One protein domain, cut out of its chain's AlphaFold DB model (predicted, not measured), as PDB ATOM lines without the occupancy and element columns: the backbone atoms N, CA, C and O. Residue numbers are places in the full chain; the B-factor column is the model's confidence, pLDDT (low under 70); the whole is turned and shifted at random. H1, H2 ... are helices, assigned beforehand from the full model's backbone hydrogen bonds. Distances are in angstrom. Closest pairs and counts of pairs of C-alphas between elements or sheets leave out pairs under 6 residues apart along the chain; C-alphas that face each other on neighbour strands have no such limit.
ATOM      1  N   ARG A  15     262.630 256.561 441.197       74.81
ATOM      2  CA  ARG A  15     263.922 257.271 441.200       74.81
ATOM      3  C   ARG A  15     264.113 258.270 442.349       74.81
ATOM      4  O   ARG A  15     265.249 258.597 442.663       74.81
ATOM      5  N   TYR A  16     263.032 258.756 442.963       67.94
ATOM      6  CA  TYR A  16     263.107 259.722 444.063       67.94
ATOM      7  C   TYR A  16     263.316 259.073 445.436       67.94
ATOM      8  O   TYR A  16     263.679 259.774 446.372       67.94
ATOM      9  N   VAL A  17     263.075 257.764 445.575       71.38
ATOM     10  CA  VAL A  17     263.026 257.093 446.890       71.38
ATOM     11  C   VAL A  17     263.555 255.652 446.894       71.38
ATOM     12  O   VAL A  17     263.757 255.087 447.956       71.38
ATOM     13  N   ASN A  18     263.796 255.021 445.742       77.31
ATOM     14  CA  ASN A  18     264.137 253.592 445.643       77.31
ATOM     15  C   ASN A  18     265.651 253.294 445.695       77.31
ATOM     16  O   ASN A  18     266.061 252.153 445.518       77.31
ATOM     17  N   ILE A  19     266.489 254.311 445.918       83.31
ATOM     18  CA  ILE A  19     267.931 254.151 446.171       83.31
ATOM     19  C   ILE A  19     268.302 254.842 447.493       83.31
ATOM     20  O   ILE A  19     267.678 255.860 447.817       83.31
ATOM     21  N   PRO A  20     269.283 254.329 448.266       83.25
ATOM     22  CA  PRO A  20     269.627 254.868 449.585       83.25
ATOM     23  C   PRO A  20     269.947 256.366 449.576       83.25
ATOM     24  O   PRO A  20     269.482 257.101 450.445       83.25
ATOM     25  N   GLU A  21     270.671 256.839 448.563       85.38
ATOM     26  CA  GLU A  21     271.053 258.243 448.405       85.38
ATOM     27  C   GLU A  21     269.830 259.131 448.141       85.38
ATOM     28  O   GLU A  21     269.695 260.198 448.736       85.38
ATOM     29  N   ALA A  22     268.900 258.676 447.295       82.56
ATOM     30  CA  ALA A  22     267.658 259.399 447.029       82.56
ATOM     31  C   ALA A  22     266.739 259.394 448.255       82.56
ATOM     32  O   ALA A  22     266.128 260.414 448.547       82.56
ATOM     33  N   MET A  23     266.697 258.300 449.021       84.62
ATOM     34  CA  MET A  23     265.951 258.234 450.280       84.62
ATOM     35  C   MET A  23     266.542 259.175 451.343       84.62
ATOM     36  O   MET A  23     265.797 259.822 452.077       84.62
ATOM     37  N   ALA A  24     267.872 259.296 451.410       84.38
ATOM     38  CA  ALA A  24     268.553 260.245 452.287       84.38
ATOM     39  C   ALA A  24     268.290 261.700 451.867       84.38
ATOM     40  O   ALA A  24     267.960 262.537 452.706       84.38
ATOM     41  N   MET A  25     268.362 261.994 450.565       83.44
ATOM     42  CA  MET A  25     268.017 263.306 450.014       83.44
ATOM     43  C   MET A  25     266.542 263.643 450.246       83.44
ATOM     44  O   MET A  25     266.232 264.758 450.646       83.44
ATOM     45  N   PHE A  26     265.637 262.686 450.046       81.00
ATOM     46  CA  PHE A  26     264.209 262.830 450.316       81.00
ATOM     47  C   PHE A  26     263.967 263.136 451.794       81.00
ATOM     48  O   PHE A  26     263.296 264.107 452.127       81.00
ATOM     49  N   ARG A  27     264.577 262.354 452.691       84.00
ATOM     50  CA  ARG A  27     264.536 262.607 454.133       84.00
ATOM     51  C   ARG A  27     264.994 264.024 454.464       84.00
ATOM     52  O   ARG A  27     264.332 264.684 455.253       84.00
ATOM     53  N   HIS A  28     266.096 264.483 453.876       81.12
ATOM     54  CA  HIS A  28     266.618 265.825 454.114       81.12
ATOM     55  C   HIS A  28     265.689 266.917 453.564       81.12
ATOM     56  O   HIS A  28     265.338 267.841 454.289       81.12
ATOM     57  N   LEU A  29     265.243 266.782 452.311       77.62
ATOM     58  CA  LEU A  29     264.395 267.754 451.616       77.62
ATOM     59  C   LEU A  29     263.030 267.937 452.290       77.62
ATOM     60  O   LEU A  29     262.489 269.039 452.300       77.62
ATOM     61  N   TYR A  30     262.477 266.852 452.834       72.69
ATOM     62  CA  TYR A  30     261.174 266.839 453.501       72.69
ATOM     63  C   TYR A  30     261.274 266.778 455.030       72.69
ATOM     64  O   TYR A  30     260.263 266.534 455.685       72.69
ATOM     65  N   GLU A  31     262.472 266.998 455.583       74.75
ATOM     66  CA  GLU A  31     262.737 267.103 457.026       74.75
ATOM     67  C   GLU A  31     262.225 265.903 457.847       74.75
ATOM     68  O   GLU A  31     261.772 266.047 458.981       74.75
ATOM     69  N   VAL A  32     262.298 264.688 457.291       74.69
ATOM     70  CA  VAL A  32     261.785 263.492 457.973       74.69
ATOM     71  C   VAL A  32     262.678 263.153 459.184       74.69
ATOM     72  O   VAL A  32     263.880 262.916 459.003       74.69
ATOM     73  N   PRO A  33     262.135 263.047 460.413       74.50
ATOM     74  CA  PRO A  33     262.920 262.760 461.620       74.50
ATOM     75  C   PRO A  33     263.593 261.382 461.612       74.50
ATOM     76  O   PRO A  33     262.995 260.396 461.180       74.50
ATOM     77  N   ASN A  34     264.826 261.275 462.122       78.81
ATOM     78  CA  ASN A  34     265.641 260.045 462.061       78.81
ATOM     79  C   ASN A  34     265.013 258.817 462.747       78.81
ATOM     80  O   ASN A  34     265.359 257.690 462.407       78.81
ATOM     81  N   ASN A  35     264.091 259.024 463.688       73.69
ATOM     82  CA  ASN A  35     263.347 257.959 464.365       73.69
ATOM     83  C   ASN A  35     262.153 257.422 463.550       73.69
ATOM     84  O   ASN A  35     261.520 256.461 463.974       73.69
ATOM     85  N   VAL A  36     261.834 258.018 462.397       69.19
ATOM     86  CA  VAL A  36     260.783 257.545 461.485       69.19
ATOM     87  C   VAL A  36     261.400 256.616 460.444       69.19
ATOM     88  O   VAL A  36     262.293 257.027 459.706       69.19
ATOM     89  N   GLY A  37     260.924 255.375 460.346       73.69
ATOM     90  CA  GLY A  37     261.327 254.449 459.286       73.69
ATOM     91  C   GLY A  37     260.749 254.857 457.927       73.69
ATOM     92  O   GLY A  37     259.572 255.185 457.830       73.69
ATOM     93  N   LEU A  38     261.564 254.827 456.869       76.56
ATOM     94  CA  LEU A  38     261.118 255.067 455.492       76.56
ATOM     95  C   LEU A  38     261.451 253.856 454.624       76.56
ATOM     96  O   LEU A  38     262.588 253.383 454.620       76.56
ATOM     97  N   ARG A  39     260.470 253.379 453.858       77.25
ATOM     98  CA  ARG A  39     260.638 252.285 452.900       77.25
ATOM     99  C   ARG A  39     259.787 252.548 451.666       77.25
ATOM    100  O   ARG A  39     258.586 252.776 451.780       77.25
ATOM    101  N   TYR A  40     260.398 252.472 450.487       76.31
ATOM    102  CA  TYR A  40     259.649 252.394 449.239       76.31
ATOM    103  C   TYR A  40     259.100 250.975 449.088       76.31
ATOM    104  O   TYR A  40     259.837 250.003 449.247       76.31
ATOM    105  N   THR A  41     257.804 250.852 448.818       71.25
ATOM    106  CA  THR A  41     257.142 249.560 448.632       71.25
ATOM    107  C   THR A  41     256.249 249.609 447.401       71.25
ATOM    108  O   THR A  41     255.725 250.669 447.039       71.25
ATOM    109  N   HIS A  42     256.108 248.472 446.728       71.88
ATOM    110  CA  HIS A  42     255.168 248.348 445.631       71.88
ATOM    111  C   HIS A  42     253.734 248.368 446.182       71.88
ATOM    112  O   HIS A  42     253.464 247.877 447.275       71.88
ATOM    113  N   TRP A  43     252.793 248.939 445.426       63.59
ATOM    114  CA  TRP A  43     251.419 249.151 445.901       63.59
ATOM    115  C   TRP A  43     250.714 247.850 446.312       63.59
ATOM    116  O   TRP A  43     249.887 247.868 447.213       63.59
ATOM    117  N   PHE A  44     251.055 246.727 445.673       61.31
ATOM    118  CA  PHE A  44     250.487 245.417 445.989       61.31
ATOM    119  C   PHE A  44     250.949 244.904 447.364       61.31
ATOM    120  O   PHE A  44     250.153 244.342 448.112       61.31
ATOM    121  N   ASP A  45     252.203 245.176 447.733       65.50
ATOM    122  CA  ASP A  45     252.775 244.816 449.037       65.50
ATOM    123  C   ASP A  45     252.347 245.796 450.142       65.50
ATOM    124  O   ASP A  45     252.420 245.489 451.330       65.50
ATOM    125  N   ALA A  46     251.857 246.975 449.749       62.78
ATOM    126  CA  ALA A  46     251.322 247.999 450.637       62.78
ATOM    127  C   ALA A  46     249.899 247.688 451.141       62.78
ATOM    128  O   ALA A  46     249.381 248.413 451.980       62.78
ATOM    129  N   LEU A  47     249.235 246.637 450.652       55.00
ATOM    130  CA  LEU A  47     247.850 246.325 451.039       55.00
ATOM    131  C   LEU A  47     247.724 245.652 452.417       55.00
ATOM    132  O   LEU A  47     246.609 245.493 452.906       55.00
ATOM    133  N   ASN A  48     248.839 245.270 453.047       58.78
ATOM    134  CA  ASN A  48     248.842 244.671 454.382       58.78
ATOM    135  C   ASN A  48     250.025 245.182 455.231       58.78
ATOM    136  O   ASN A  48     250.967 244.427 455.493       58.78
ATOM    137  N   PRO A  49     250.037 246.477 455.602       58.28
ATOM    138  CA  PRO A  49     251.085 247.039 456.449       58.28
ATOM    139  C   PRO A  49     251.134 246.327 457.807       58.28
ATOM    140  O   PRO A  49     250.102 245.912 458.339       58.28
ATOM    141  N   ALA A  50     252.328 246.202 458.392       59.69
ATOM    142  CA  ALA A  50     252.437 245.744 459.771       59.69
ATOM    143  C   ALA A  50     251.758 246.761 460.707       59.69
ATOM    144  O   ALA A  50     251.634 247.945 460.383       59.69
ATOM    145  N   THR A  51     251.295 246.312 461.876       51.34
ATOM    146  CA  THR A  51     250.626 247.186 462.849       51.34
ATOM    147  C   THR A  51     251.541 248.353 463.238       51.34
ATOM    148  O   THR A  51     252.578 248.137 463.857       51.34
ATOM    149  N   GLY A  52     251.149 249.580 462.879       54.97
ATOM    150  CA  GLY A  52     251.904 250.809 463.163       54.97
ATOM    151  C   GLY A  52     252.561 251.478 461.947       54.97
ATOM    152  O   GLY A  52     253.031 252.606 462.078       54.97
ATOM    153  N   ASP A  53     252.552 250.847 460.769       60.53
ATOM    154  CA  ASP A  53     253.080 251.460 459.545       60.53
ATOM    155  C   ASP A  53     252.067 252.449 458.929       60.53
ATOM    156  O   ASP A  53     250.896 252.121 458.717       60.53
ATOM    157  N   LEU A  54     252.527 253.656 458.580       61.41
ATOM    158  CA  LEU A  54     251.750 254.658 457.842       61.41
ATOM    159  C   LEU A  54     252.170 254.675 456.367       61.41
ATOM    160  O   LEU A  54     253.321 254.958 456.038       61.41
ATOM    161  N   LEU A  55     251.219 254.423 455.470       64.25
ATOM    162  CA  LEU A  55     251.447 254.432 454.027       64.25
ATOM    163  C   LEU A  55     251.033 255.774 453.431       64.25
ATOM    164  O   LEU A  55     249.853 256.118 453.421       64.25
ATOM    165  N   ILE A  56     252.002 256.517 452.894       65.31
ATOM    166  CA  ILE A  56     251.741 257.756 452.157       65.31
ATOM    167  C   ILE A  56     252.227 257.594 450.713       65.31
ATOM    168  O   ILE A  56     253.398 257.273 450.496       65.31
ATOM    169  N   PRO A  57     251.369 257.828 449.704       66.38
ATOM    170  CA  PRO A  57     251.797 257.849 448.314       66.38
ATOM    171  C   PRO A  57     252.896 258.893 448.099       66.38
ATOM    172  O   PRO A  57     252.720 260.060 448.435       66.38
ATOM    173  N   VAL A  58     254.003 258.505 447.460       65.88
ATOM    174  CA  VAL A  58     255.120 259.422 447.148       65.88
ATOM    175  C   VAL A  58     254.637 260.661 446.385       65.88
ATOM    176  O   VAL A  58     255.112 261.762 446.639       65.88
ATOM    177  N   VAL A  59     253.640 260.507 445.507       61.34
ATOM    178  CA  VAL A  59     253.020 261.622 444.771       61.34
ATOM    179  C   VAL A  59     252.372 262.660 445.697       61.34
ATOM    180  O   VAL A  59     252.468 263.855 445.435       61.34
ATOM    181  N   ALA A  60     251.794 262.240 446.827       59.34
ATOM    182  CA  ALA A  60     251.190 263.152 447.797       59.34
ATOM    183  C   ALA A  60     252.243 264.039 448.484       59.34
ATOM    184  O   ALA A  60     251.952 265.170 448.858       59.34
ATOM    185  N   ILE A  61     253.480 263.554 448.601       65.94
ATOM    186  CA  ILE A  61     254.597 264.308 449.179       65.94
ATOM    187  C   ILE A  61     255.265 265.178 448.107       65.94
ATOM    188  O   ILE A  61     255.464 266.374 448.311       65.94
ATOM    189  N   VAL A  62     255.565 264.591 446.944       59.03
ATOM    190  CA  VAL A  62     256.320 265.248 445.867       59.03
ATOM    191  C   VAL A  62     255.506 266.321 445.148       59.03
ATOM    192  O   VAL A  62     256.019 267.413 444.926       59.03
ATOM    193  N   GLU A  63     254.252 266.037 444.801       63.12
ATOM    194  CA  GLU A  63     253.382 266.981 444.083       63.12
ATOM    195  C   GLU A  63     252.442 267.729 445.036       63.12
ATOM    196  O   GLU A  63     252.147 268.901 444.823       63.12
ATOM    197  N   GLY A  64     251.997 267.069 446.111       54.34
ATOM    198  CA  GLY A  64     251.086 267.652 447.101       54.34
ATOM    199  C   GLY A  64     251.764 268.470 448.207       54.34
ATOM    200  O   GLY A  64     251.069 269.147 448.962       54.34
TER     201      GLY A  64
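AT A GLANCE: This is residues 15 to 64 of the 134 residues of an uncharacterized protein of Fagus sylvatica (UniProt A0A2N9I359). There is little regular structure here: the ten-residue helix H1 and the short helix H2 stand apart, joined by one long looping stretch, residues 30 to 57. This stretch swings away from H1 as far as Asn 48, then folds back to H2. The printed part has 50 residues, of which 15 are in the two named helices, H1 then H2, with no named strand; the class is all helix. The whole is compact, with a radius of gyration of the C-alphas of 11.1 A and spans of 28 by 23 by 21 A.

IN THESE COORDINATES: Find C-alpha 20 at (269.627, 254.868, 449.585); from there H1, residues 20 to 29, runs 14.1 A to C-alpha 29 at (264.395, 267.754, 451.616). H2, residues 58 to 62, ends at C-alpha 62, at (256.320, 265.248, 445.867).

HOW THE PARTS SIT: H1 and H2 are apart, with a long link of 28 residues between them. In both helices each O i to N i+4 pair is within hydrogen-bond range.

THE WHOLE: The two C-alphas farthest apart, of Leu 29 and Asn 48, are 28.0 A apart. The printed part has no cut. Look for pLDDT under 70 at residues 16, 36 and 43 to 64.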